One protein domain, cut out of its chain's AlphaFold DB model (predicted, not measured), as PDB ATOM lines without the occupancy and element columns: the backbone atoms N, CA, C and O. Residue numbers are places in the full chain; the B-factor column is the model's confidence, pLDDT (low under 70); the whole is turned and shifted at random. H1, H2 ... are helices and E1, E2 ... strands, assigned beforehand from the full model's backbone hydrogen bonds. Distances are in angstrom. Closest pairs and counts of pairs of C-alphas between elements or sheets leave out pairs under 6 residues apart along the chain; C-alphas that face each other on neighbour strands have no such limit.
ATOM      1  N   SER A   4      54.915   2.634 -45.126       79.38
ATOM      2  CA  SER A   4      55.545   2.177 -43.879       79.38
ATOM      3  C   SER A   4      54.585   2.173 -42.696       79.38
ATOM      4  O   SER A   4      54.669   1.294 -41.841       79.38
ATOM      5  N   ASN A   5      53.651   3.123 -42.672       82.00
ATOM      6  CA  ASN A   5      52.668   3.274 -41.614       82.00
ATOM      7  C   ASN A   5      51.393   3.929 -42.175       82.00
ATOM      8  O   ASN A   5      51.476   4.736 -43.107       82.00
ATOM      9  N   ALA A   6      50.238   3.566 -41.619       86.31
ATOM     10  CA  ALA A   6      48.955   4.175 -41.923       86.31
ATOM     11  C   ALA A   6      48.119   4.306 -40.642       86.31
ATOM     12  O   ALA A   6      48.028   3.365 -39.856       86.31
ATOM     13  N   TRP A   7      47.475   5.457 -40.472       85.94
ATOM     14  CA  TRP A   7      46.528   5.732 -39.395       85.94
ATOM     15  C   TRP A   7      45.253   6.344 -39.973       85.94
ATOM     16  O   TRP A   7      45.289   7.051 -40.981       85.94
ATOM     17  N   LEU A   8      44.119   6.066 -39.335       88.94
ATOM     18  CA  LEU A   8      42.810   6.513 -39.782       88.94
ATOM     19  C   LEU A   8      42.017   7.080 -38.606       88.94
ATOM     20  O   LEU A   8      41.771   6.398 -37.614       88.94
ATOM     21  N   LYS A   9      41.580   8.331 -38.747       90.00
ATOM     22  CA  LYS A   9      40.665   9.003 -37.824       90.00
ATOM     23  C   LYS A   9      39.285   9.052 -38.462       90.00
ATOM     24  O   LYS A   9      39.132   9.666 -39.510       90.00
ATOM     25  N   ILE A  10      38.295   8.431 -37.829       90.25
ATOM     26  CA  ILE A  10      36.903   8.419 -38.298       90.25
ATOM     27  C   ILE A  10      36.042   9.149 -37.277       90.25
ATOM     28  O   ILE A  10      36.154   8.912 -36.074       90.25
ATOM     29  N   THR A  11      35.171  10.023 -37.760       92.38
ATOM     30  CA  THR A  11      34.168  10.732 -36.962       92.38
ATOM     31  C   THR A  11      32.826  10.684 -37.678       92.38
ATOM     32  O   THR A  11      32.774  10.522 -38.895       92.38
ATOM     33  N   THR A  12      31.732  10.805 -36.935       91.62
ATOM     34  CA  THR A  12      30.394  10.907 -37.526       91.62
ATOM     35  C   THR A  12      30.215  12.265 -38.198       91.62
ATOM     36  O   THR A  12      30.617  13.286 -37.634       91.62
ATOM     37  N   ALA A  13      29.602  12.284 -39.379       90.19
ATOM     38  CA  ALA A  13      29.138  13.511 -40.014       90.19
ATOM     39  C   ALA A  13      27.708  13.853 -39.558       90.19
ATOM     40  O   ALA A  13      27.050  13.069 -38.875       90.19
ATOM     41  N   ASN A  14      27.235  15.048 -39.918       84.81
ATOM     42  CA  ASN A  14      25.906  15.536 -39.526       84.81
ATOM     43  C   ASN A  14      24.762  14.860 -40.303       84.81
ATOM     44  O   ASN A  14      23.611  14.898 -39.876       84.81
ATOM     45  N   GLU A  15      25.070  14.274 -41.455       82.06
ATOM     46  CA  GLU A  15      24.128  13.555 -42.307       82.06
ATOM     47  C   GLU A  15      23.964  12.094 -41.872       82.06
ATOM     48  O   GLU A  15      24.885  11.469 -41.343       82.06
ATOM     49  N   ASN A  16      22.772  11.535 -42.091       82.19
ATOM     50  CA  ASN A  16      22.480  10.166 -41.682       82.19
ATOM     51  C   ASN A  16      23.374   9.172 -42.439       82.19
ATOM     52  O   ASN A  16      23.404   9.174 -43.668       82.19
ATOM     53  N   GLY A  17      24.098   8.331 -41.700       85.12
ATOM     54  CA  GLY A  17      25.082   7.407 -42.269       85.12
ATOM     55  C   GLY A  17      26.371   8.072 -42.768       85.12
ATOM     56  O   GLY A  17      27.224   7.371 -43.306       85.12
ATOM     57  N   GLY A  18      26.551   9.385 -42.600       92.06
ATOM     58  CA  GLY A  18      27.767  10.079 -43.016       92.06
ATOM     59  C   GLY A  18      28.921   9.908 -42.027       92.06
ATOM     60  O   GLY A  18      28.744   9.959 -40.806       92.06
ATOM     61  N   LEU A  19      30.130   9.751 -42.557       92.75
ATOM     62  CA  LEU A  19      31.384   9.669 -41.816       92.75
ATOM     63  C   LEU A  19      32.416  10.617 -42.427       92.75
ATOM     64  O   LEU A  19      32.623  10.618 -43.637       92.75
ATOM     65  N   ASN A  20      33.134  11.349 -41.577       92.25
ATOM     66  CA  ASN A  20      34.343  12.062 -41.976       92.25
ATOM     67  C   ASN A  20      35.555  11.219 -41.593       92.25
ATOM     68  O   ASN A  20      35.728  10.860 -40.422       92.25
ATOM     69  N   ALA A  21      36.406  10.937 -42.568       90.94
ATOM     70  CA  ALA A  21      37.620  10.168 -42.395       90.94
ATOM     71  C   ALA A  21      38.843  11.010 -42.752       90.94
ATOM     72  O   ALA A  21      38.869  11.702 -43.769       90.94
ATOM     73  N   VAL A  22      39.882  10.909 -41.932       90.31
ATOM     74  CA  VAL A  22      41.197  11.474 -42.220       90.31
ATOM     75  C   VAL A  22      42.214  10.348 -42.163       90.31
ATOM     76  O   VAL A  22      42.445   9.752 -41.108       90.31
ATOM     77  N   TYR A  23      42.805  10.058 -43.313       88.31
ATOM     78  CA  TYR A  23      43.893   9.111 -43.462       88.31
ATOM     79  C   TYR A  23      45.227   9.821 -43.329       88.31
ATOM     80  O   TYR A  23      45.433  10.901 -43.884       88.31
ATOM     81  N   PHE A  24      46.152   9.159 -42.654       87.25
ATOM     82  CA  PHE A  24      47.530   9.581 -42.509       87.25
ATOM     83  C   PHE A  24      48.415   8.452 -43.005       87.25
ATOM     84  O   PHE A  24      48.299   7.321 -42.532       87.25
ATOM     85  N   TYR A  25      49.296   8.753 -43.951       85.75
ATOM     86  CA  TYR A  25      50.182   7.779 -44.571       85.75
ATOM     87  C   TYR A  25      51.629   8.222 -44.427       85.75
ATOM     88  O   TYR A  25      51.959   9.375 -44.705       85.75
ATOM     89  N   LYS A  26      52.504   7.282 -44.071       83.25
ATOM     90  CA  LYS A  26      53.953   7.476 -44.134       83.25
ATOM     91  C   LYS A  26      54.522   6.706 -45.315       83.25
ATOM     92  O   LYS A  26      54.629   5.475 -45.265       83.25
ATOM     93  N   MET A  27      54.895   7.421 -46.370       80.69
ATOM     94  CA  MET A  27      55.368   6.849 -47.630       80.69
ATOM     95  C   MET A  27      56.755   7.389 -47.963       80.69
ATOM     96  O   MET A  27      56.952   8.596 -48.033       80.69
ATOM     97  N   GLY A  28      57.739   6.500 -48.122       77.25
ATOM     98  CA  GLY A  28      59.120   6.906 -48.425       77.25
ATOM     99  C   GLY A  28      59.748   7.865 -47.398       77.25
ATOM    100  O   GLY A  28      60.598   8.667 -47.760       77.25
ATOM    101  N   GLY A  29      59.309   7.816 -46.134       76.25
ATOM    102  CA  GLY A  29      59.754   8.727 -45.069       76.25
ATOM    103  C   GLY A  29      58.983  10.051 -44.984       76.25
ATOM    104  O   GLY A  29      59.132  10.758 -43.993       76.25
ATOM    105  N   LEU A  30      58.123  10.350 -45.960       80.56
ATOM    106  CA  LEU A  30      57.277  11.542 -45.988       80.56
ATOM    107  C   LEU A  30      55.892  11.251 -45.402       80.56
ATOM    108  O   LEU A  30      55.365  10.145 -45.556       80.56
ATOM    109  N   CYS A  31      55.308  12.253 -44.748       83.25
ATOM    110  CA  CYS A  31      53.974  12.181 -44.161       83.25
ATOM    111  C   CYS A  31      52.939  12.867 -45.048       83.25
ATOM    112  O   CYS A  31      53.109  14.023 -45.441       83.25
ATOM    113  N   PHE A  32      51.844  12.161 -45.313       84.12
ATOM    114  CA  PHE A  32      50.730  12.629 -46.127       84.12
ATOM    115  C   PHE A  32      49.417  12.511 -45.362       84.12
ATOM    116  O   PHE A  32      49.203  11.533 -44.644       84.12
ATOM    117  N   LYS A  33      48.526  13.480 -45.561       86.88
ATOM    118  CA  LYS A  33      47.158  13.484 -45.039       86.88
ATOM    119  C   LYS A  33      46.155  13.540 -46.185       86.88
ATOM    120  O   LYS A  33      46.323  14.326 -47.115       86.88
ATOM    121  N   LEU A  34      45.105  12.730 -46.091       87.50
ATOM    122  CA  LEU A  34      43.991  12.705 -47.031       87.50
ATOM    123  C   LEU A  34      42.672  12.684 -46.265       87.50
ATOM    124  O   LEU A  34      42.427  11.767 -45.484       87.50
ATOM    125  N   SER A  35      41.814  13.666 -46.516       89.25
ATOM    126  CA  SER A  35      40.458  13.694 -45.971       89.25
ATOM    127  C   SER A  35      39.463  13.163 -47.000       89.25
ATOM    128  O   SER A  35      39.561  13.485 -48.184       89.25
ATOM    129  N   ALA A  36      38.512  12.351 -46.555       89.44
ATOM    130  CA  ALA A  36      37.446  11.817 -47.391       89.44
ATOM    131  C   ALA A  36      36.151  11.703 -46.585       89.44
ATOM    132  O   ALA A  36      36.170  11.393 -45.390       89.44
ATOM    133  N   ASN A  37      35.031  11.926 -47.264       91.25
ATOM    134  CA  ASN A  37      33.709  11.737 -46.689       91.25
ATOM    135  C   ASN A  37      33.134  10.432 -47.216       91.25
ATOM    136  O   ASN A  37      33.169  10.174 -48.422       91.25
ATOM    137  N   PHE A  38      32.594   9.634 -46.307       91.50
ATOM    138  CA  PHE A  38      31.992   8.354 -46.624       91.50
ATOM    139  C   PHE A  38      30.534   8.320 -46.205       91.50
ATOM    140  O   PHE A  38      30.148   8.916 -45.204       91.50
ATOM    141  N   THR A  39      29.744   7.541 -46.927       92.44
ATOM    142  CA  THR A  39      28.404   7.142 -46.510       92.44
ATOM    143  C   THR A  39      28.420   5.660 -46.167       92.44
ATOM    144  O   THR A  39      29.050   4.856 -46.856       92.44
ATOM    145  N   VAL A  40      27.738   5.300 -45.085       92.31
ATOM    146  CA  VAL A  40      27.551   3.919 -44.655       92.31
ATOM    147  C   VAL A  40      26.109   3.517 -44.878       92.31
ATOM    148  O   VAL A  40      25.189   4.120 -44.329       92.31
ATOM    149  N   GLU A  41      25.928   2.442 -45.630       92.88
ATOM    150  CA  GLU A  41      24.643   1.789 -45.806       92.88
ATOM    151  C   GLU A  41      24.804   0.293 -45.523       92.88
ATOM    152  O   GLU A  41      25.560  -0.419 -46.187       92.88
ATOM    153  N   SER A  42      24.100  -0.198 -44.499       91.38
ATOM    154  CA  SER A  42      24.254  -1.565 -43.987       91.38
ATOM    155  C   SER A  42      25.710  -1.884 -43.602       91.38
ATOM    156  O   SER A  42      26.207  -1.373 -42.603       91.38
ATOM    157  N   ASN A  43      26.401  -2.729 -44.370       93.19
ATOM    158  CA  ASN A  43      27.813  -3.068 -44.186       93.19
ATOM    159  C   ASN A  43      28.702  -2.523 -45.313       93.19
ATOM    160  O   ASN A  43      29.837  -2.967 -45.454       93.19
ATOM    161  N   THR A  44      28.194  -1.615 -46.140       93.56
ATOM    162  CA  THR A  44      28.938  -1.024 -47.252       93.56
ATOM    163  C   THR A  44      29.277   0.420 -46.931       93.56
ATOM    164  O   THR A  44      28.435   1.178 -46.456       93.56
ATOM    165  N   ILE A  45      30.527   0.783 -47.186       92.25
ATOM    166  CA  ILE A  45      31.067   2.129 -47.052       92.25
ATOM    167  C   ILE A  45      31.418   2.607 -48.452       92.25
ATOM    168  O   ILE A  45      32.154   1.927 -49.165       92.25
ATOM    169  N   SER A  46      30.922   3.773 -48.841       91.44
ATOM    170  CA  SER A  46      31.181   4.353 -50.157       91.44
ATOM    171  C   SER A  46      31.604   5.811 -50.055       91.44
ATOM    172  O   SER A  46      31.229   6.515 -49.123       91.44
ATOM    173  N   ALA A  47      32.412   6.260 -51.010       87.44
ATOM    174  CA  ALA A  47      32.775   7.659 -51.184       87.44
ATOM    175  C   ALA A  47      32.730   8.023 -52.665       87.44
ATOM    176  O   ALA A  47      33.010   7.194 -53.533       87.44
ATOM    177  N   VAL A  48      32.384   9.279 -52.941       81.12
ATOM    178  CA  VAL A  48      32.422   9.863 -54.291       81.12
ATOM    179  C   VAL A  48      33.727  10.631 -54.517       81.12
ATOM    180  O   VAL A  48      34.230  10.669 -55.636       81.12
ATOM    181  N   GLN A  49      34.290  11.216 -53.456       77.56
ATOM    182  CA  GLN A  49      35.547  11.964 -53.476       77.56
ATOM    183  C   GLN A  49      36.529  11.406 -52.433       77.56
ATOM    184  O   GLN A  49      36.085  10.992 -51.359       77.56
ATOM    185  N   PRO A  50      37.847  11.404 -52.711       68.62
ATOM    186  CA  PRO A  50      38.516  11.954 -53.904       68.62
ATOM    187  C   PRO A  50      38.289  11.168 -55.204       68.62
ATOM    188  O   PRO A  50      38.458  11.712 -56.287       68.62
ATOM    189  N   TYR A  51      37.864   9.911 -55.115       73.31
ATOM    190  CA  TYR A  51      37.429   9.110 -56.257       73.31
ATOM    191  C   TYR A  51      36.308   8.168 -55.822       73.31
ATOM    192  O   TYR A  51      36.178   7.849 -54.638       73.31
ATOM    193  N   ALA A  52      35.510   7.712 -56.787       79.69
ATOM    194  CA  ALA A  52      34.437   6.766 -56.526       79.69
ATOM    195  C   ALA A  52      35.018   5.454 -55.982       79.69
ATOM    196  O   ALA A  52      35.740   4.734 -56.676       79.69
ATOM    197  N   MET A  53      34.701   5.136 -54.732       83.62
ATOM    198  CA  MET A  53      35.139   3.906 -54.089       83.62
ATOM    199  C   MET A  53      34.036   3.313 -53.230       83.62
ATOM    200  O   MET A  53      33.210   4.023 -52.664       83.62
ATOM    201  N   SER A  54      34.042   1.989 -53.131       89.75
ATOM    202  CA  SER A  54      33.162   1.239 -52.248       89.75
ATOM    203  C   SER A  54      33.942   0.099 -51.610       89.75
ATOM    204  O   SER A  54      34.772  -0.537 -52.267       89.75
ATOM    205  N   ALA A  55      33.694  -0.132 -50.329       92.75
ATOM    206  CA  ALA A  55      34.250  -1.231 -49.567       92.75
ATOM    207  C   ALA A  55      33.173  -1.850 -48.676       92.75
ATOM    208  O   ALA A  55      32.317  -1.168 -48.117       92.75
ATOM    209  N   THR A  56      33.237  -3.162 -48.515       95.50
ATOM    210  CA  THR A  56      32.384  -3.934 -47.624       95.50
ATOM    211  C   THR A  56      33.107  -4.171 -46.304       95.50
ATOM    212  O   THR A  56      34.244  -4.644 -46.283       95.50
ATOM    213  N   LEU A  57      32.435  -3.882 -45.195       94.44
ATOM    214  CA  LEU A  57      32.860  -4.270 -43.860       94.44
ATOM    215  C   LEU A  57      32.650  -5.773 -43.676       94.44
ATOM    216  O   LEU A  57      31.516  -6.270 -43.712       94.44
ATOM    217  N   LEU A  58      33.747  -6.497 -43.472       95.56
ATOM    218  CA  LEU A  58      33.716  -7.910 -43.121       95.56
ATOM    219  C   LEU A  58      33.608  -8.076 -41.606       95.56
ATOM    220  O   LEU A  58      34.113  -7.268 -40.825       95.56
ATOM    221  N   LYS A  59      32.945  -9.155 -41.187       94.00
ATOM    222  CA  LYS A  59      32.883  -9.526 -39.772       94.00
ATOM    223  C   LYS A  59      34.268  -9.940 -39.286       94.00
ATOM    224  O   LYS A  59      35.005 -10.589 -40.021       94.00
ATOM    225  N   THR A  60      34.582  -9.611 -38.041       95.06
ATOM    226  CA  THR A  60      35.802 -10.049 -37.362       95.06
ATOM    227  C   THR A  60      35.500 -10.380 -35.902       95.06
ATOM    228  O   THR A  60      34.597  -9.785 -35.311       95.06
ATOM    229  N   GLY A  61      36.236 -11.333 -35.327       93.38
ATOM    230  CA  GLY A  61      36.233 -11.624 -33.895       93.38
ATOM    231  C   GLY A  61      36.914 -10.548 -33.040       93.38
ATOM    232  O   GLY A  61      36.749 -10.558 -31.823       93.38
ATOM    233  N   CYS A  62      37.642  -9.610 -33.654       95.06
ATOM    234  CA  CYS A  62      38.282  -8.491 -32.968       95.06
ATOM    235  C   CYS A  62      37.271  -7.352 -32.695       95.06
ATOM    236  O   CYS A  62      36.835  -6.685 -33.638       95.06
ATOM    237  N   PRO A  63      36.903  -7.072 -31.428       93.38
ATOM    238  CA  PRO A  63      35.839  -6.117 -31.098       93.38
ATOM    239  C   PRO A  63      36.209  -4.651 -31.371       93.38
ATOM    240  O   PRO A  63      35.330  -3.797 -31.463       93.38
ATOM    241  N   ASP A  64      37.501  -4.348 -31.480       94.62
ATOM    242  CA  ASP A  64      38.040  -3.013 -31.736       94.62
ATOM    243  C   ASP A  64      38.753  -2.903 -33.093       94.62
ATOM    244  O   ASP A  64      39.484  -1.932 -33.325       94.62
ATOM    245  N   CYS A  65      38.533  -3.870 -33.991       94.69
ATOM    246  CA  CYS A  65      39.044  -3.843 -35.356       94.69
ATOM    247  C   CYS A  65      37.939  -3.613 -36.389       94.69
ATOM    248  O   CYS A  65      36.773  -3.947 -36.190       94.69
ATOM    249  N   LEU A  66      38.346  -3.098 -37.545       94.06
ATOM    250  CA  LEU A  66      37.541  -3.035 -38.758       94.06
ATOM    251  C   LEU A  66      38.278  -3.754 -39.883       94.06
ATOM    252  O   LEU A  66      39.472  -3.524 -40.082       94.06
ATOM    253  N   VAL A  67      37.555  -4.590 -40.629       95.81
ATOM    254  CA  VAL A  67      38.061  -5.233 -41.843       95.81
ATOM    255  C   VAL A  67      37.312  -4.683 -43.047       95.81
ATOM    256  O   VAL A  67      36.103  -4.868 -43.165       95.81
ATOM    257  N   PHE A  68      38.038  -4.027 -43.944       94.12
ATOM    258  CA  PHE A  68      37.511  -3.469 -45.182       94.12
ATOM    259  C   PHE A  68      37.923  -4.350 -46.353       94.12
ATOM    260  O   PHE A  68      39.107  -4.633 -46.533       94.12
ATOM    261  N   PHE A  69      36.952  -4.746 -47.165       95.00
ATOM    262  CA  PHE A  69      37.169  -5.437 -48.427       95.00
ATOM    263  C   PHE A  69      36.680  -4.571 -49.581       95.00
ATOM    264  O   PHE A  69      35.503  -4.231 -49.640       95.00
ATOM    265  N   GLY A  70      37.567  -4.217 -50.501       91.62
ATOM    266  CA  GLY A  70      37.254  -3.342 -51.623       91.62
ATOM    267  C   GLY A  70      37.613  -3.968 -52.962       91.62
ATOM    268  O   GLY A  70      38.554  -4.754 -53.077       91.62
ATOM    269  N   LYS A  71      36.864  -3.593 -53.998       87.56
ATOM    270  CA  LYS A  71      37.255  -3.797 -55.394       87.56
ATOM    271  C   LYS A  71      37.202  -2.454 -56.091       87.56
ATOM    272  O   LYS A  71      36.143  -1.837 -56.169       87.56
ATOM    273  N   HIS A  72      38.348  -2.006 -56.576       79.50
ATOM    274  CA  HIS A  72      38.500  -0.682 -57.159       79.50
ATOM    275  C   HIS A  72      39.108  -0.819 -58.544       79.50
ATOM    276  O   HIS A  72      40.142  -1.467 -58.702       79.50
ATOM    277  N   THR A  73      38.483  -0.203 -59.540       73.75
ATOM    278  CA  THR A  73      39.060  -0.102 -60.878       73.75
ATOM    279  C   THR A  73      39.781   1.228 -60.983       73.75
ATOM    280  O   THR A  73      39.162   2.275 -60.821       73.75
ATOM    281  N   ILE A  74      41.090   1.186 -61.220       69.38
ATOM    282  CA  ILE A  74      41.921   2.378 -61.386       69.38
ATOM    283  C   ILE A  74      42.784   2.173 -62.631       69.38
ATOM    284  O   ILE A  74      43.616   1.269 -62.672       69.38
ATOM    285  N   GLY A  75      42.604   3.002 -63.659       67.62
ATOM    286  CA  GLY A  75      43.413   2.936 -64.882       67.62
ATOM    287  C   GLY A  75      43.189   1.650 -65.664       67.62
ATOM    288  O   GLY A  75      44.143   1.009 -66.099       67.62
ATOM    289  N   GLY A  76      41.929   1.221 -65.764       72.50
ATOM    290  CA  GLY A  76      41.538  -0.027 -66.432       72.50
ATOM    291  C   GLY A  76      41.939  -1.317 -65.704       72.50
ATOM    292  O   GLY A  76      41.572  -2.400 -66.153       72.50
ATOM    293  N   SER A  77      42.648  -1.225 -64.575       74.88
ATOM    294  CA  SER A  77      43.040  -2.374 -63.754       74.88
ATOM    295  C   SER A  77      42.154  -2.486 -62.519       74.88
ATOM    296  O   SER A  77      41.932  -1.501 -61.817       74.88
ATOM    297  N   THR A  78      41.660  -3.692 -62.240       81.81
ATOM    298  CA  THR A  78      40.860  -3.971 -61.041       81.81
ATOM    299  C   THR A  78      41.761  -4.455 -59.914       81.81
ATOM    300  O   THR A  78      42.372  -5.519 -60.003       81.81
ATOM    301  N   TYR A  79      41.785  -3.701 -58.823       81.94
ATOM    302  CA  TYR A  79      42.505  -4.019 -57.601       81.94
ATOM    303  C   TYR A  79      41.526  -4.526 -56.555       81.94
ATOM    304  O   TYR A  79      40.502  -3.897 -56.290       81.94
ATOM    305  N   THR A  80      41.853  -5.663 -55.949       89.12
ATOM    306  CA  THR A  80      41.136  -6.155 -54.771       89.12
ATOM    307  C   THR A  80      41.954  -5.817 -53.538       89.12
ATOM    308  O   THR A  80      43.144  -6.127 -53.481       89.12
ATOM    309  N   THR A  81      41.330  -5.164 -52.567       89.06
ATOM    310  CA  THR A  81      41.965  -4.738 -51.324       89.06
ATOM    311  C   THR A  81      41.303  -5.436 -50.148       89.06
ATOM    312  O   THR A  81      40.088  -5.621 -50.107       89.06
ATOM    313  N   LEU A  82      42.124  -5.835 -49.183       93.88
ATOM    314  CA  LEU A  82      41.676  -6.318 -47.888       93.88
ATOM    315  C   LEU A  82      42.554  -5.658 -46.829       93.88
ATOM    316  O   LEU A  82      43.777  -5.791 -46.867       93.88
ATOM    317  N   GLN A  83      41.938  -4.926 -45.908       92.81
ATOM    318  CA  GLN A  83      42.648  -4.154 -44.896       92.81
ATOM    319  C   GLN A  83      42.027  -4.377 -43.524       92.81
ATOM    320  O   GLN A  83      40.818  -4.235 -43.367       92.81
ATOM    321  N   LEU A  84      42.870  -4.661 -42.532       94.00
ATOM    322  CA  LEU A  84      42.498  -4.668 -41.124       94.00
ATOM    323  C   LEU A  84      43.074  -3.426 -40.439       94.00
ATOM    324  O   LEU A  84      44.267  -3.148 -40.545       94.00
ATOM    325  N   MET A  85      42.217  -2.691 -39.736       91.75
ATOM    326  CA  MET A  85      42.588  -1.562 -38.885       91.75
ATOM    327  C   MET A  85      42.179  -1.877 -37.451       91.75
ATOM    328  O   MET A  85      41.055  -2.320 -37.230       91.75
ATOM    329  N   SER A  86      43.055  -1.621 -36.482       92.56
ATOM    330  CA  SER A  86      42.764  -1.765 -35.052       92.56
ATOM    331  C   SER A  86      42.874  -0.413 -34.357       92.56
ATOM    332  O   SER A  86      43.640   0.451 -34.783       92.56
ATOM    333  N   ARG A  87      42.135  -0.229 -33.257       91.38
ATOM    334  CA  ARG A  87      42.365   0.898 -32.340       91.38
ATOM    335  C   ARG A  87      43.701   0.790 -31.597       91.38
ATOM    336  O   ARG A  87      44.189   1.796 -31.086       91.38
ATOM    337  N   ARG A  88      44.278  -0.412 -31.514       90.12
ATOM    338  CA  ARG A  88      45.580  -0.691 -30.898       90.12
ATOM    339  C   ARG A  88      46.705  -0.586 -31.926       90.12
ATOM    340  O   ARG A  88      46.499  -0.792 -33.117       90.12
ATOM    341  N   SER A  89      47.922  -0.348 -31.443       84.12
ATOM    342  CA  SER A  89      49.135  -0.385 -32.271       84.12
ATOM    343  C   SER A  89      49.468  -1.787 -32.788       84.12
ATOM    344  O   SER A  89      50.155  -1.917 -33.799       84.12
ATOM    345  N   MET A  90      49.000  -2.832 -32.101       86.88
ATOM    346  CA  MET A  90      49.214  -4.230 -32.466       86.88
ATOM    347  C   MET A  90      47.971  -5.066 -32.165       86.88
ATOM    348  O   MET A  90      47.325  -4.907 -31.124       86.88
ATOM    349  N   VAL A  91      47.680  -5.997 -33.068       91.12
ATOM    350  CA  VAL A  91      46.699  -7.064 -32.855       91.12
ATOM    351  C   VAL A  91      47.370  -8.300 -32.263       91.12
ATOM    352  O   VAL A  91      48.586  -8.470 -32.333       91.12
ATOM    353  N   THR A  92      46.571  -9.171 -31.663       93.81
ATOM    354  CA  THR A  92      47.023 -10.471 -31.167       93.81
ATOM    355  C   THR A  92      47.287 -11.437 -32.323       93.81
ATOM    356  O   THR A  92      46.763 -11.277 -33.426       93.81
ATOM    357  N   ASN A  93      48.044 -12.504 -32.056       93.81
ATOM    358  CA  ASN A  93      48.287 -13.552 -33.051       93.81
ATOM    359  C   ASN A  93      46.988 -14.225 -33.523       93.81
ATOM    360  O   ASN A  93      46.857 -14.531 -34.702       93.81
ATOM    361  N   ALA A  94      46.008 -14.407 -32.630       95.69
ATOM    362  CA  ALA A  94      44.725 -15.013 -32.985       95.69
ATOM    363  C   ALA A  94      43.924 -14.139 -33.966       95.69
ATOM    364  O   ALA A  94      43.412 -14.645 -34.962       95.69
ATOM    365  N   GLU A  95      43.868 -12.827 -33.721       95.81
ATOM    366  CA  GLU A  95      43.226 -11.853 -34.619       95.81
ATOM    367  C   GLU A  95      43.953 -11.779 -35.971       95.81
ATOM    368  O   GLU A  95      43.326 -11.696 -37.028       95.81
ATOM    369  N   LEU A  96      45.286 -11.868 -35.950       93.69
ATOM    370  CA  LEU A  96      46.110 -11.913 -37.154       93.69
ATOM    371  C   LEU A  96      45.833 -13.163 -37.998       93.69
ATOM    372  O   LEU A  96      45.736 -13.080 -39.221       93.69
ATOM    373  N   ASP A  97      45.724 -14.325 -37.357       95.25
ATOM    374  CA  ASP A  97      45.471 -15.592 -38.040       95.25
ATOM    375  C   ASP A  97      44.040 -15.671 -38.581       95.25
ATOM    376  O   ASP A  97      43.824 -16.221 -39.661       95.25
ATOM    377  N   GLU A  98      43.066 -15.070 -37.891       96.38
ATOM    378  CA  GLU A  98      41.724 -14.865 -38.439       96.38
ATOM    379  C   GLU A  98      41.777 -14.028 -39.725       96.38
ATOM    380  O   GLU A  98      41.216 -14.426 -40.746       96.38
ATOM    381  N   PHE A  99      42.509 -12.911 -39.712       96.19
ATOM    382  CA  PHE A  99      42.655 -12.046 -40.883       96.19
ATOM    383  C   PHE A  99      43.358 -12.740 -42.060       96.19
ATOM    384  O   PHE A  99      42.921 -12.613 -43.205       96.19
ATOM    385  N   LYS A 100      44.404 -13.536 -41.802       95.44
ATOM    386  CA  LYS A 100      45.055 -14.355 -42.845       95.44
ATOM    387  C   LYS A 100      44.080 -15.352 -43.467       95.44
ATOM    388  O   LYS A 100      44.022 -15.449 -44.688       95.44
ATOM    389  N   LYS A 101      43.259 -16.028 -42.657       95.75
ATOM    390  CA  LYS A 101      42.219 -16.941 -43.165       95.75
ATOM    391  C   LYS A 101      41.191 -16.215 -44.028       95.75
ATOM    392  O   LYS A 101      40.742 -16.764 -45.027       95.75
ATOM    393  N   GLN A 102      40.824 -14.979 -43.685       96.06
ATOM    394  CA  GLN A 102      39.952 -14.167 -44.540       96.06
ATOM    395  C   GLN A 102      40.603 -13.875 -45.898       96.06
ATOM    396  O   GLN A 102      39.936 -14.006 -46.924       96.06
ATOM    397  N   ALA A 103      41.897 -13.535 -45.919       95.69
ATOM    398  CA  ALA A 103      42.647 -13.345 -47.161       95.69
ATOM    399  C   ALA A 103      42.690 -14.629 -48.010       95.69
ATOM    400  O   ALA A 103      42.418 -14.571 -49.209       95.69
ATOM    401  N   GLU A 104      42.940 -15.786 -47.389       95.44
ATOM    402  CA  GLU A 104      42.932 -17.100 -48.050       95.44
ATOM    403  C   GLU A 104      41.559 -17.436 -48.647       95.44
ATOM    404  O   GLU A 104      41.466 -17.784 -49.822       95.44
ATOM    405  N   CYS A 105      40.475 -17.252 -47.885       95.06
ATOM    406  CA  CYS A 105      39.103 -17.455 -48.365       95.06
ATOM    407  C   CYS A 105      38.762 -16.581 -49.582       95.06
ATOM    408  O   CYS A 105      37.959 -16.973 -50.429       95.06
ATOM    409  N   LEU A 106      39.361 -15.392 -49.668       94.56
ATOM    410  CA  LEU A 106      39.182 -14.451 -50.774       94.56
ATOM    411  C   LEU A 106      40.179 -14.674 -51.924       94.56
ATOM    412  O   LEU A 106      40.143 -13.921 -52.897       94.56
ATOM    413  N   ASN A 107      41.030 -15.704 -51.844       93.38
ATOM    414  CA  ASN A 107      42.115 -15.994 -52.788       93.38
ATOM    415  C   ASN A 107      43.076 -14.806 -52.987       93.38
ATOM    416  O   ASN A 107      43.508 -14.516 -54.104       93.38
ATOM    417  N   LEU A 108      43.388 -14.094 -51.902       91.88
ATOM    418  CA  LEU A 108      44.353 -12.998 -51.892       91.88
ATOM    419  C   LEU A 108      45.734 -13.489 -51.449       91.88
ATOM    420  O   LEU A 108      45.867 -14.482 -50.735       91.88
ATOM    421  N   TYR A 109      46.773 -12.761 -51.857       87.94
ATOM    422  CA  TYR A 109      48.127 -12.987 -51.355       87.94
ATOM    423  C   TYR A 109      48.212 -12.743 -49.845       87.94
ATOM    424  O   TYR A 109      47.394 -12.021 -49.268       87.94
ATOM    425  N   SER A 110      49.242 -13.315 -49.215       86.06
ATOM    426  CA  SER A 110      49.517 -13.087 -47.798       86.06
ATOM    427  C   SER A 110      49.583 -11.583 -47.495       86.06
ATOM    428  O   SER A 110      50.295 -10.858 -48.198       86.06
ATOM    429  N   PRO A 111      48.865 -11.101 -46.464       86.81
ATOM    430  CA  PRO A 111      48.851  -9.685 -46.142       86.81
ATOM    431  C   PRO A 111      50.243  -9.153 -45.803       86.81
ATOM    432  O   PRO A 111      51.030  -9.813 -45.124       86.81
ATOM    433  N   ALA A 112      50.524  -7.926 -46.236       84.81
ATOM    434  CA  ALA A 112      51.669  -7.175 -45.746       84.81
ATOM    435  C   ALA A 112      51.327  -6.535 -44.393       84.81
ATOM    436  O   ALA A 112      50.226  -6.014 -44.206       84.81
ATOM    437  N   PHE A 113      52.286  -6.533 -43.468       82.25
ATOM    438  CA  PHE A 113      52.127  -5.922 -42.151       82.25
ATOM    439  C   PHE A 113      52.901  -4.610 -42.085       82.25
ATOM    440  O   PHE A 113      54.072  -4.544 -42.462       82.25
ATOM    441  N   LEU A 114      52.225  -3.558 -41.628       80.69
ATOM    442  CA  LEU A 114      52.858  -2.272 -41.354       80.69
ATOM    443  C   LEU A 114      53.621  -2.357 -40.035       80.69
ATOM    444  O   LEU A 114      53.213  -3.073 -39.125       80.69
ATOM    445  N   GLU A 115      54.728  -1.625 -39.937       72.25
ATOM    446  CA  GLU A 115      55.564  -1.607 -38.738       72.25
ATOM    447  C   GLU A 115      55.117  -0.449 -37.830       72.25
ATOM    448  O   GLU A 115      55.422   0.714 -38.126       72.25
ATOM    449  N   PRO A 116      54.395  -0.718 -36.725       67.31
ATOM    450  CA  PRO A 116      53.892   0.336 -35.843       67.31
ATOM    451  C   PRO A 116      55.025   1.121 -35.162       67.31
ATOM    452  O   PRO A 116      54.849   2.290 -34.826       67.31
ATOM    453  N   GLU A 117      56.207   0.516 -35.027       65.56
ATOM    454  CA  GLU A 117      57.390   1.103 -34.385       65.56
ATOM    455  C   GLU A 117      58.055   2.215 -35.214       65.56
ATOM    456  O   GLU A 117      58.792   3.035 -34.670       65.56
ATOM    457  N   LYS A 118      57.766   2.316 -36.521       64.12
ATOM    458  CA  LYS A 118      58.349   3.338 -37.416       64.12
ATOM    459  C   LYS A 118      57.755   4.746 -37.250       64.12
ATOM    460  O   LYS A 118      58.081   5.644 -38.040       64.12
ATOM    461  N   GLY A 119      56.929   4.947 -36.222       65.81
ATOM    462  CA  GLY A 119      56.281   6.209 -35.873       65.81
ATOM    463  C   GLY A 119      55.091   6.532 -36.780       65.81
ATOM    464  O   GLY A 119      55.188   6.465 -38.007       65.81
ATOM    465  N   LEU A 120      53.969   6.896 -36.159       71.19
ATOM    466  CA  LEU A 120      52.786   7.425 -36.839       71.19
ATOM    467  C   LEU A 120      53.071   8.854 -37.333       71.19
ATOM    468  O   LEU A 120      53.828   9.589 -36.698       71.19
ATOM    469  N   CYS A 121      52.450   9.267 -38.436       76.31
ATOM    470  CA  CYS A 121      52.389  10.692 -38.768       76.31
ATOM    471  C   CYS A 121      51.483  11.392 -37.743       76.31
ATOM    472  O   CYS A 121      50.377  10.915 -37.483       76.31
ATOM    473  N   SER A 122      51.957  12.487 -37.145       64.06
ATOM    474  CA  SER A 122      51.168  13.271 -36.187       64.06
ATOM    475  C   SER A 122      50.213  14.230 -36.908       64.06
ATOM    476  O   SER A 122      50.507  14.705 -38.009       64.06
ATOM    477  N   ASP A 123      49.078  14.526 -36.267       59.56
ATOM    478  CA  ASP A 123      48.161  15.617 -36.653       59.56
ATOM    479  C   ASP A 123      48.811  16.994 -36.352       59.56
ATOM    480  O   ASP A 123      48.438  18.006 -36.947       59.56
ATOM    481  N   ASP A 124      49.816  17.025 -35.465       53.19
ATOM    482  CA  ASP A 124      50.559  18.231 -35.101       53.19
ATOM    483  C   ASP A 124      51.659  18.551 -36.124       53.19
ATOM    484  O   ASP A 124      52.652  17.836 -36.267       53.19
ATOM    485  N   LEU A 125      51.507  19.700 -36.784       47.19
ATOM    486  CA  LEU A 125      52.442  20.295 -37.751       47.19
ATOM    487  C   LEU A 125      53.798  20.723 -37.142       47.19
ATOM    488  O   LEU A 125      54.590  21.380 -37.813       47.19
ATOM    489  N   THR A 126      54.055  20.422 -35.868       41.34
ATOM    490  CA  THR A 126      55.162  20.979 -35.073       41.34
ATOM    491  C   THR A 126      56.406  20.093 -34.991       41.34
ATOM    492  O   THR A 126      57.404  20.530 -34.422       41.34
ATOM    493  N   GLN A 127      56.406  18.884 -35.571       44.16
ATOM    494  CA  GLN A 127      57.629  18.081 -35.721       44.16
ATOM    495  C   GLN A 127      58.221  18.200 -37.134       44.16
ATOM    496  O   GLN A 127      57.492  18.366 -38.104       44.16
ATOM    497  N   GLU A 128      59.554  18.105 -37.222       44.06
ATOM    498  CA  GLU A 128      60.454  18.494 -38.331       44.06
ATOM    499  C   GLU A 128      60.136  17.946 -39.742       44.06
ATOM    500  O   GLU A 128      60.782  18.336 -40.714       44.06
ATOM    501  N   ILE A 129      59.124  17.087 -39.895       54.41
ATOM    502  CA  ILE A 129      58.583  16.645 -41.184       54.41
ATOM    503  C   ILE A 129      57.101  17.029 -41.215       54.41
ATOM    504  O   ILE A 129      56.248  16.289 -40.729       54.41
ATOM    505  N   GLY A 130      56.791  18.199 -41.776       65.00
ATOM    506  CA  GLY A 130      55.409  18.656 -41.924       65.00
ATOM    507  C   GLY A 130      54.554  17.644 -42.700       65.00
ATOM    508  O   GLY A 130      54.964  17.135 -43.746       65.00
ATOM    509  N   THR A 131      53.357  17.346 -42.193       74.25
ATOM    510  CA  THR A 131      52.381  16.504 -42.897       74.25
ATOM    511  C   THR A 131      51.851  17.251 -44.121       74.25
ATOM    512  O   THR A 131      51.262  18.323 -44.000       74.25
ATOM    513  N   THR A 132      52.042  16.680 -45.310       82.31
ATOM    514  CA  THR A 132      51.546  17.257 -46.565       82.31
ATOM    515  C   THR A 132      50.085  16.863 -46.774       82.31
ATOM    516  O   THR A 132      49.775  15.681 -46.926       82.31
ATOM    517  N   ASP A 133      49.175  17.838 -46.790       82.62
ATOM    518  CA  ASP A 133      47.768  17.594 -47.113       82.62
ATOM    519  C   ASP A 133      47.587  17.471 -48.632       82.62
ATOM    520  O   ASP A 133      47.817  18.421 -49.383       82.62
ATOM    521  N   VAL A 134      47.187  16.285 -49.090       84.00
ATOM    522  CA  VAL A 134      46.967  15.979 -50.511       84.00
ATOM    523  C   VAL A 134      45.485  15.954 -50.884       84.00
ATOM    524  O   VAL A 134      45.150  15.614 -52.015       84.00
ATOM    525  N   THR A 135      44.581  16.340 -49.977       82.69
ATOM    526  CA  THR A 135      43.125  16.258 -50.181       82.69
ATOM    527  C   THR A 135      42.676  17.026 -51.422       82.69
ATOM    528  O   THR A 135      42.043  16.462 -52.307       82.69
ATOM    529  N   ASN A 136      43.059  18.301 -51.534       80.31
ATOM    530  CA  ASN A 136      42.655  19.139 -52.668       80.31
ATOM    531  C   ASN A 136      43.288  18.682 -53.985       80.31
ATOM    532  O   ASN A 136      42.650  18.767 -55.029       80.31
ATOM    533  N   VAL A 137      44.524  18.173 -53.933       79.50
ATOM    534  CA  VAL A 137      45.205  17.616 -55.108       79.50
ATOM    535  C   VAL A 137      44.448  16.390 -55.607       79.50
ATOM    536  O   VAL A 137      44.138  16.306 -56.790       79.50
ATOM    537  N   MET A 138      44.084  15.482 -54.702       76.56
ATOM    538  CA  MET A 138      43.357  14.259 -55.034       76.56
ATOM    539  C   MET A 138      41.924  14.544 -55.503       76.56
ATOM    540  O   MET A 138      41.481  13.928 -56.462       76.56
ATOM    541  N   ASN A 139      41.224  15.508 -54.894       77.12
ATOM    542  CA  ASN A 139      39.885  15.924 -55.327       77.12
ATOM    543  C   ASN A 139      39.900  16.648 -56.684       77.12
ATOM    544  O   ASN A 139      38.956  16.531 -57.462       77.12
ATOM    545  N   GLY A 140      40.947  17.435 -56.949       67.31
ATOM    546  CA  GLY A 140      41.125  18.169 -58.203       67.31
ATOM    547  C   GLY A 140      41.698  17.314 -59.334       67.31
ATOM    548  O   GLY A 140      41.628  17.709 -60.499       67.31
ATOM    549  N   MET A 141      42.257  16.145 -59.017       69.38
ATOM    550  CA  MET A 141      42.701  15.190 -60.020       69.38
ATOM    551  C   MET A 141      41.487  14.566 -60.703       69.38
ATOM    552  O   MET A 141      40.755  13.772 -60.120       69.38
ATOM    553  N   ALA A 142      41.306  14.899 -61.981       62.38
ATOM    554  CA  ALA A 142      40.354  14.202 -62.832       62.38
ATOM    555  C   ALA A 142      40.623  12.689 -62.784       62.38
ATOM    556  O   ALA A 142      41.785  12.272 -62.752       62.38
TER     557      ALA A 142
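This is residues 4 to 142 of the 176 residues of an uncharacterized protein of Channa argus (northern snakehead) (UniProt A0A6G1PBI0). One seven-stranded sheet curls like part of a barrel, left open between its edge strands E1 and E7. H1 packs outside E6 and E7, H2 sits beside E3 at the other side, and residues 106 to 134 run past the open side between these helices. The 139 printed residues hold E1 to E7, then H1 and H2; the sheet's order is E1 E2 E3 E4 E5 E6 E7, all antiparallel. The class is mixed, and the whole is compact and rounded, with a radius of gyration of the C-alphas of 15.7 A and spans of 40 by 34 by 34 A.

E1, residues 4 to 12, begins at C-alpha 4 (55.545, 2.177, -43.879) and is 27.4 A long. E2 is residues 18 to 27, 28.2 A; E3 is 30 to 41, 34.1 A; E4 is 44 to 47; E5 is 53 to 58; E6 is 65 to 74, 26.9 A; E7 is 77 to 86, 28.7 A. H1, residues 93 to 105, spans 18.3 A. H2, residues 135 to 140, ends at C-alpha 140 (41.125, 18.169, -58.203).

The strands form a meander, each the antiparallel neighbour of the one before. N 23 and O 34 of E2 and E3 are 2.8 A apart, and N 70 and O 81 of E6 and E7 2.9 A, within hydrogen-bond range. E6 bends by 51 degrees at residue 71. H1 is on the sheet, over E6 and E7, at a height of 10.2 A. H2 stands at the sheet's level; C-alphas Leu 34 of E3 and Thr 135 are closest, 4.8 A. In H1 and H2 every O i to N i+4 pair is within hydrogen-bond range.

The C-alphas farthest apart, of Cys 105 and Thr 126, are 43.7 A apart. The printed part has no cut. The link H1 to H2 is long. Residues 122 to 130 are among those with pLDDT under 70.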